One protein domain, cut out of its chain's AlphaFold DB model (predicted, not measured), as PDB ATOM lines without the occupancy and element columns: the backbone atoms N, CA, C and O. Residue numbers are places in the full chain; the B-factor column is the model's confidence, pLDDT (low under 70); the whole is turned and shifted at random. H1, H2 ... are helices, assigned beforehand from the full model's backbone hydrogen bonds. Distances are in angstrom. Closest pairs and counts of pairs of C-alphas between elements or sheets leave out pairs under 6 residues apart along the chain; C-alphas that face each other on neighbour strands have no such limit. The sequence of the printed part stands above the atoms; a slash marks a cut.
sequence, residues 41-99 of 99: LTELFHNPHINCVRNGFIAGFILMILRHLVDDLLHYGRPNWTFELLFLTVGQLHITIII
ATOM      1  N   LEU A  41     124.188 155.138 163.079       79.81
ATOM      2  CA  LEU A  41     124.358 155.731 161.748       79.81
ATOM      3  C   LEU A  41     124.963 154.744 160.745       79.81
ATOM      4  O   LEU A  41     124.547 154.731 159.593       79.81
ATOM      5  N   THR A  42     125.910 153.908 161.171       78.06
ATOM      6  CA  THR A  42     126.515 152.875 160.316       78.06
ATOM      7  C   THR A  42     125.485 151.813 159.940       78.06
ATOM      8  O   THR A  42     125.343 151.487 158.763       78.06
ATOM      9  N   GLU A  43     124.708 151.339 160.916       78.06
ATOM     10  CA  GLU A  43     123.624 150.377 160.696       78.06
ATOM     11  C   GLU A  43     122.504 150.982 159.830       78.06
ATOM     12  O   GLU A  43     121.965 150.342 158.927       78.06
ATOM     13  N   LEU A  44     122.200 152.264 160.031       77.06
ATOM     14  CA  LEU A  44     121.178 152.985 159.284       77.06
ATOM     15  C   LEU A  44     121.609 153.281 157.837       77.06
ATOM     16  O   LEU A  44     120.792 153.168 156.925       77.06
ATOM     17  N   PHE A  45     122.888 153.580 157.590       76.69
ATOM     18  CA  PHE A  45     123.431 153.733 156.235       76.69
ATOM     19  C   PHE A  45     123.531 152.415 155.457       76.69
ATOM     20  O   PHE A  45     123.645 152.455 154.231       76.69
ATOM     21  N   HIS A  46     123.435 151.264 156.128       73.88
ATOM     22  CA  HIS A  46     123.336 149.962 155.468       73.88
ATOM     23  C   HIS A  46     122.011 149.802 154.703       73.88
ATOM     24  O   HIS A  46     121.939 149.052 153.728       73.88
ATOM     25  N   ASN A  47     120.961 150.540 155.089       75.81
ATOM     26  CA  ASN A  47     119.703 150.530 154.352       75.81
ATOM     27  C   ASN A  47     119.847 151.245 152.993       75.81
ATOM     28  O   ASN A  47     120.270 152.407 152.938       75.81
ATOM     29  N   PRO A  48     119.410 150.617 151.884       73.31
ATOM     30  CA  PRO A  48     119.621 151.140 150.530       73.31
ATOM     31  C   PRO A  48     118.962 152.508 150.294       73.31
ATOM     32  O   PRO A  48     119.494 153.330 149.548       73.31
ATOM     33  N   HIS A  49     117.852 152.806 150.977       73.62
ATOM     34  CA  HIS A  49     117.171 154.102 150.884       73.62
ATOM     35  C   HIS A  49     117.996 155.270 151.442       73.62
ATOM     36  O   HIS A  49     117.961 156.373 150.903       73.62
ATOM     37  N   ILE A  50     118.766 155.043 152.504       77.38
ATOM     38  CA  ILE A  50     119.508 156.103 153.204       77.38
ATOM     39  C   ILE A  50     120.865 156.324 152.534       77.38
ATOM     40  O   ILE A  50     121.405 157.430 152.533       77.38
ATOM     41  N   ASN A  51     121.363 155.307 151.832       78.19
ATOM     42  CA  ASN A  51     122.530 155.431 150.974       78.19
ATOM     43  C   ASN A  51     122.296 156.421 149.811       78.19
ATOM     44  O   ASN A  51     123.209 157.139 149.406       78.19
ATOM     45  N   CYS A  52     121.050 156.540 149.328       84.06
ATOM     46  CA  CYS A  52     120.660 157.587 148.379       84.06
ATOM     47  C   CYS A  52     120.821 158.989 148.986       84.06
ATOM     48  O   CYS A  52     121.400 159.861 148.347       84.06
ATOM     49  N   VAL A  53     120.399 159.190 150.239       88.00
ATOM     50  CA  VAL A  53     120.563 160.469 150.952       88.00
ATOM     51  C   VAL A  53     122.041 160.796 151.154       88.00
ATOM     52  O   VAL A  53     122.458 161.922 150.895       88.00
ATOM     53  N   ARG A  54     122.857 159.804 151.536       87.88
ATOM     54  CA  ARG A  54     124.316 159.956 151.640       87.88
ATOM     55  C   ARG A  54     124.923 160.420 150.315       87.88
ATOM     56  O   ARG A  54     125.662 161.399 150.290       87.88
ATOM     57  N   ASN A  55     124.599 159.745 149.216       88.19
ATOM     58  CA  ASN A  55     125.126 160.098 147.897       88.19
ATOM     59  C   ASN A  55     124.579 161.441 147.394       88.19
ATOM     60  O   ASN A  55     125.324 162.201 146.786       88.19
ATOM     61  N   GLY A  56     123.319 161.766 147.685       91.19
ATOM     62  CA  GLY A  56     122.718 163.060 147.368       91.19
ATOM     63  C   GLY A  56     123.400 164.206 148.111       91.19
ATOM     64  O   GLY A  56     123.694 165.237 147.511       91.19
ATOM     65  N   PHE A  57     123.743 164.001 149.384       93.31
ATOM     66  CA  PHE A  57     124.510 164.968 150.162       93.31
ATOM     67  C   PHE A  57     125.913 165.172 149.581       93.31
ATOM     68  O   PHE A  57     126.340 166.307 149.393       93.31
ATOM     69  N   ILE A  58     126.606 164.085 149.224       93.94
ATOM     70  CA  ILE A  58     127.932 164.152 148.589       93.94
ATOM     71  C   ILE A  58     127.853 164.875 147.239       93.94
ATOM     72  O   ILE A  58     128.661 165.759 146.972       93.94
ATOM     73  N   ALA A  59     126.873 164.543 146.396       94.81
ATOM     74  CA  ALA A  59     126.679 165.198 145.107       94.81
ATOM     75  C   ALA A  59     126.372 166.694 145.274       94.81
ATOM     76  O   ALA A  59     126.974 167.522 144.594       94.81
ATOM     77  N   GLY A  60     125.499 167.054 146.219       95.81
ATOM     78  CA  GLY A  60     125.212 168.447 146.557       95.81
ATOM     79  C   GLY A  60     126.452 169.193 147.049       95.81
ATOM     80  O   GLY A  60     126.706 170.317 146.621       95.81
ATOM     81  N   PHE A  61     127.270 168.550 147.880       94.88
ATOM     82  CA  PHE A  61     128.524 169.118 148.367       94.88
ATOM     83  C   PHE A  61     129.532 169.351 147.234       94.88
ATOM     84  O   PHE A  61     130.125 170.424 147.147       94.88
ATOM     85  N   ILE A  62     129.670 168.392 146.314       95.38
ATOM     86  CA  ILE A  62     130.511 168.540 145.119       95.38
ATOM     87  C   ILE A  62     130.014 169.704 144.261       95.38
ATOM     88  O   ILE A  62     130.818 170.537 143.856       95.38
ATOM     89  N   LEU A  63     128.705 169.802 144.014       95.69
ATOM     90  CA  LEU A  63     128.126 170.907 143.245       95.69
ATOM     91  C   LEU A  63     128.368 172.263 143.914       95.69
ATOM     92  O   LEU A  63     128.654 173.234 143.220       95.69
ATOM     93  N   MET A  64     128.294 172.332 145.244       92.69
ATOM     94  CA  MET A  64     128.585 173.549 146.002       92.69
ATOM     95  C   MET A  64     130.048 173.978 145.841       92.69
ATOM     96  O   MET A  64     130.315 175.143 145.552       92.69
ATOM     97  N   ILE A  65     130.992 173.039 145.973       90.12
ATOM     98  CA  ILE A  65     132.420 173.310 145.751       90.12
ATOM     99  C   ILE A  65     132.651 173.758 144.309       90.12
ATOM    100  O   ILE A  65     133.348 174.739 144.074       90.12
ATOM    101  N   LEU A  66     132.050 173.064 143.342       92.00
ATOM    102  CA  LEU A  66     132.241 173.346 141.925       92.00
ATOM    103  C   LEU A  66     131.681 174.721 141.544       92.00
ATOM    104  O   LEU A  66     132.332 175.461 140.816       92.00
ATOM    105  N   ARG A  67     130.514 175.089 142.085       91.62
ATOM    106  CA  ARG A  67     129.927 176.429 141.960       91.62
ATOM    107  C   ARG A  67     130.902 177.490 142.460       91.62
ATOM    108  O   ARG A  67     131.201 178.425 141.727       91.62
ATOM    109  N   HIS A  68     131.413 177.315 143.676       88.25
ATOM    110  CA  HIS A  68     132.337 178.267 144.275       88.25
ATOM    111  C   HIS A  68     133.640 178.379 143.476       88.25
ATOM    112  O   HIS A  68     134.100 179.483 143.220       88.25
ATOM    113  N   LEU A  69     134.182 177.251 143.008       88.12
ATOM    114  CA  LEU A  69     135.389 177.212 142.181       88.12
ATOM    115  C   LEU A  69     135.197 177.943 140.845       88.12
ATOM    116  O   LEU A  69     136.102 178.630 140.383       88.12
ATOM    117  N   VAL A  70     134.026 177.791 140.217       90.00
ATOM    118  CA  VAL A  70     133.684 178.499 138.976       90.00
ATOM    119  C   VAL A  70     133.547 179.996 139.231       90.00
ATOM    120  O   VAL A  70     134.125 180.779 138.484       90.00
ATOM    121  N   ASP A  71     132.827 180.394 140.281       88.25
ATOM    122  CA  ASP A  71     132.676 181.807 140.638       88.25
ATOM    123  C   ASP A  71     134.050 182.442 140.909       88.25
ATOM    124  O   ASP A  71     134.366 183.499 140.369       88.25
ATOM    125  N   ASP A  72     134.909 181.763 141.659       85.06
ATOM    126  CA  ASP A  72     136.253 182.224 141.993       85.06
ATOM    127  C   ASP A  72     137.176 182.308 140.759       85.06
ATOM    128  O   ASP A  72     137.872 183.305 140.554       85.06
ATOM    129  N   LEU A  73     137.093 181.330 139.848       85.75
ATOM    130  CA  LEU A  73     137.804 181.363 138.566       85.75
ATOM    131  C   LEU A  73     137.356 182.537 137.684       85.75
ATOM    132  O   LEU A  73     138.193 183.166 137.039       85.75
ATOM    133  N   LEU A  74     136.055 182.841 137.656       88.81
ATOM    134  CA  LEU A  74     135.505 183.946 136.870       88.81
ATOM    135  C   LEU A  74     135.861 185.319 137.455       88.81
ATOM    136  O   LEU A  74     136.093 186.253 136.689       88.81
ATOM    137  N   HIS A  75     135.910 185.454 138.782       84.38
ATOM    138  CA  HIS A  75     136.157 186.741 139.439       84.38
ATOM    139  C   HIS A  75     137.648 187.065 139.580       84.38
ATOM    140  O   HIS A  75     138.050 188.201 139.334       84.38
ATOM    141  N   TYR A  76     138.475 186.087 139.955       79.25
ATOM    142  CA  TYR A  76     139.890 186.308 140.275       79.25
ATOM    143  C   TYR A  76     140.849 185.752 139.211       79.25
ATOM    144  O   TYR A  76     142.053 186.006 139.265       79.25
ATOM    145  N   GLY A  77     140.345 184.998 138.224       77.88
ATOM    146  CA  GLY A  77     141.142 184.415 137.136       77.88
ATOM    147  C   GLY A  77     142.050 183.256 137.564       77.88
ATOM    148  O   GLY A  77     142.712 182.643 136.726       77.88
ATOM    149  N   ARG A  78     142.094 182.938 138.862       75.19
ATOM    150  CA  ARG A  78     142.796 181.792 139.443       75.19
ATOM    151  C   ARG A  78     141.944 181.214 140.569       75.19
ATOM    152  O   ARG A  78     141.420 182.001 141.349       75.19
ATOM    153  N   PRO A  79     141.853 179.879 140.696       73.25
ATOM    154  CA  PRO A  79     141.218 179.285 141.857       73.25
ATOM    155  C   PRO A  79     142.053 179.607 143.100       73.25
ATOM    156  O   PRO A  79     143.254 179.327 143.151       73.25
ATOM    157  N   ASN A  80     141.422 180.211 144.091       70.12
ATOM    158  CA  ASN A  80     141.928 180.447 145.423       70.12
ATOM    159  C   ASN A  80     141.888 179.125 146.199       70.12
ATOM    160  O   ASN A  80     140.933 178.788 146.894       70.12
ATOM    161  N   TRP A  81     142.950 178.335 146.045       68.88
ATOM    162  CA  TRP A  81     143.151 177.079 146.780       68.88
ATOM    163  C   TRP A  81     143.390 177.298 148.279       68.88
ATOM    164  O   TRP A  81     143.319 176.360 149.075       68.88
ATOM    165  N   THR A  82     143.711 178.529 148.665       72.44
ATOM    166  CA  THR A  82     143.897 178.949 150.048       72.44
ATOM    167  C   THR A  82     142.530 179.173 150.689       72.44
ATOM    168  O   THR A  82     141.847 180.160 150.429       72.44
ATOM    169  N   PHE A  83     142.116 178.233 151.544       75.50
ATOM    170  CA  PHE A  83     140.886 178.323 152.335       75.50
ATOM    171  C   PHE A  83     141.027 179.352 153.469       75.50
ATOM    172  O   PHE A  83     140.972 179.006 154.648       75.50
ATOM    173  N   GLU A  84     141.206 180.625 153.124       76.75
ATOM    174  CA  GLU A  84     141.406 181.731 154.072       76.75
ATOM    175  C   GLU A  84     140.309 181.787 155.146       76.75
ATOM    176  O   GLU A  84     140.587 181.976 156.326       76.75
ATOM    177  N   LEU A  85     139.054 181.517 154.770       77.19
ATOM    178  CA  LEU A  85     137.929 181.449 155.711       77.19
ATOM    179  C   LEU A  85     138.083 180.318 156.741       77.19
ATOM    180  O   LEU A  85     137.713 180.470 157.908       77.19
ATOM    181  N   LEU A  86     138.645 179.182 156.330       79.94
ATOM    182  CA  LEU A  86     138.911 178.062 157.227       79.94
ATOM    183  C   LEU A  86     140.057 178.409 158.186       79.94
ATOM    184  O   LEU A  86     139.945 178.188 159.387       79.94
ATOM    185  N   PHE A  87     141.127 179.030 157.690       77.50
ATOM    186  CA  PHE A  87     142.220 179.494 158.545       77.50
ATOM    187  C   PHE A  87     141.790 180.597 159.517       77.50
ATOM    188  O   PHE A  87     142.220 180.581 160.666       77.50
ATOM    189  N   LEU A  88     140.888 181.494 159.111       77.50
ATOM    190  CA  LEU A  88     140.343 182.536 159.983       77.50
ATOM    191  C   LEU A  88     139.514 181.952 161.135       77.50
ATOM    192  O   LEU A  88     139.639 182.390 162.275       77.50
ATOM    193  N   THR A  89     138.656 180.973 160.837       79.94
ATOM    194  CA  THR A  89     137.758 180.356 161.831       79.94
ATOM    195  C   THR A  89     138.482 179.424 162.789       79.94
ATOM    196  O   THR A  89     138.118 179.335 163.958       79.94
ATOM    197  N   VAL A  90     139.510 178.732 162.305       80.81
ATOM    198  CA  VAL A  90     140.280 177.780 163.103       80.81
ATOM    199  C   VAL A  90     141.441 178.478 163.834       80.81
ATOM    200  O   VAL A  90     141.819 178.059 164.927       80.81
ATOM    201  N   GLY A  91     141.961 179.583 163.289       71.38
ATOM    202  CA  GLY A  91     142.798 180.586 163.955       71.38
ATOM    203  C   GLY A  91     144.158 180.096 164.461       71.38
ATOM    204  O   GLY A  91     145.200 180.429 163.902       71.38
ATOM    205  N   GLN A  92     144.173 179.336 165.555       71.12
ATOM    206  CA  GLN A  92     145.377 178.940 166.289       71.12
ATOM    207  C   GLN A  92     145.403 177.437 166.585       71.12
ATOM    208  O   GLN A  92     145.514 177.019 167.738       71.12
ATOM    209  N   LEU A  93     145.393 176.617 165.526       74.12
ATOM    210  CA  LEU A  93     145.562 175.156 165.630       74.12
ATOM    211  C   LEU A  93     146.741 174.751 166.523       74.12
ATOM    212  O   LEU A  93     146.651 173.789 167.280       74.12
ATOM    213  N   HIS A  94     147.838 175.504 166.452       75.25
ATOM    214  CA  HIS A  94     149.055 175.215 167.201       75.25
ATOM    215  C   HIS A  94     148.862 175.300 168.723       75.25
ATOM    216  O   HIS A  94     149.433 174.498 169.452       75.25
ATOM    217  N   ILE A  95     148.055 176.243 169.220       77.62
ATOM    218  CA  ILE A  95     147.824 176.391 170.667       77.62
ATOM    219  C   ILE A  95     146.878 175.298 171.168       77.62
ATOM    220  O   ILE A  95     147.109 174.732 172.231       77.62
ATOM    221  N   THR A  96     145.862 174.948 170.378       78.00
ATOM    222  CA  THR A  96     144.887 173.905 170.728       78.00
ATOM    223  C   THR A  96     145.493 172.503 170.792       78.00
ATOM    224  O   THR A  96     144.978 171.673 171.521       78.00
ATOM    225  N   ILE A  97     146.566 172.220 170.045       83.06
ATOM    226  CA  ILE A  97     147.242 170.908 170.079       83.06
ATOM    227  C   ILE A  97     148.200 170.783 171.279       83.06
ATOM    228  O   ILE A  97     148.512 169.673 171.702       83.06
ATOM    229  N   ILE A  98     148.697 171.907 171.805       85.12
ATOM    230  CA  ILE A  98     149.649 171.933 172.929       85.12
ATOM    231  C   ILE A  98     148.945 171.824 174.293       85.12
ATOM    232  O   ILE A  98     149.570 171.391 175.261       85.12
ATOM    233  N   ILE A  99     147.674 172.224 174.367       70.31
ATOM    234  CA  ILE A  99     146.802 172.139 175.552       70.31
ATOM    235  C   ILE A  99     146.056 170.807 175.578       70.31
ATOM    236  O   ILE A  99     145.949 170.238 176.687       70.31
TER     237      ILE A  99
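What this domain is: This is residues 41 to 99 of the 99 residues of the protein "Hypothetical protein" of Adineta steineri (UniProt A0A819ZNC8). One long helix, H2, makes the back of a flat, open bracket: the short helix H1 turns off at its first end, and a longer arm, residues 77 to 99 with the short helices H3 and H4, runs off toward the same side from its last end. The printed part has 59 residues with four named helices, in the order H1 H2 H3 H4, and no named strand; it is all helix and extended, with a radius of gyration of the C-alphas of 17.4 A and spans of 42 by 40 by 11 A.

How they stand to each other: H1, residues 41 to 45, and H2, residues 48 to 76, only just touch, only at the corner by their tight link, with 3 pairs of C-alphas within 8 A; H2 does so with residues 50 to 54 alone, and the closest C-alphas, of Phe 45 and Asn 51, are 5.6 A apart. H3, residues 84 to 90, is apart from both. H4, residues 93 to 98, meets H3 only through their tight link. Every O i to N i+4 pair is within hydrogen-bond range in H1 and H3, 23 of 25 in H2 and 1 of 2 in H4.

Where its parts are: H1 begins at C-alpha 41 (124.358, 155.731, 161.748). H2 measures 41.9 A, ending at C-alpha 76 (139.890, 186.308, 140.275).

The domain as a whole: The farthest C-alphas, of Glu 43 and Gly 77, are 45.0 A apart. The printed part has no cut; residue 81 is under pLDDT 70.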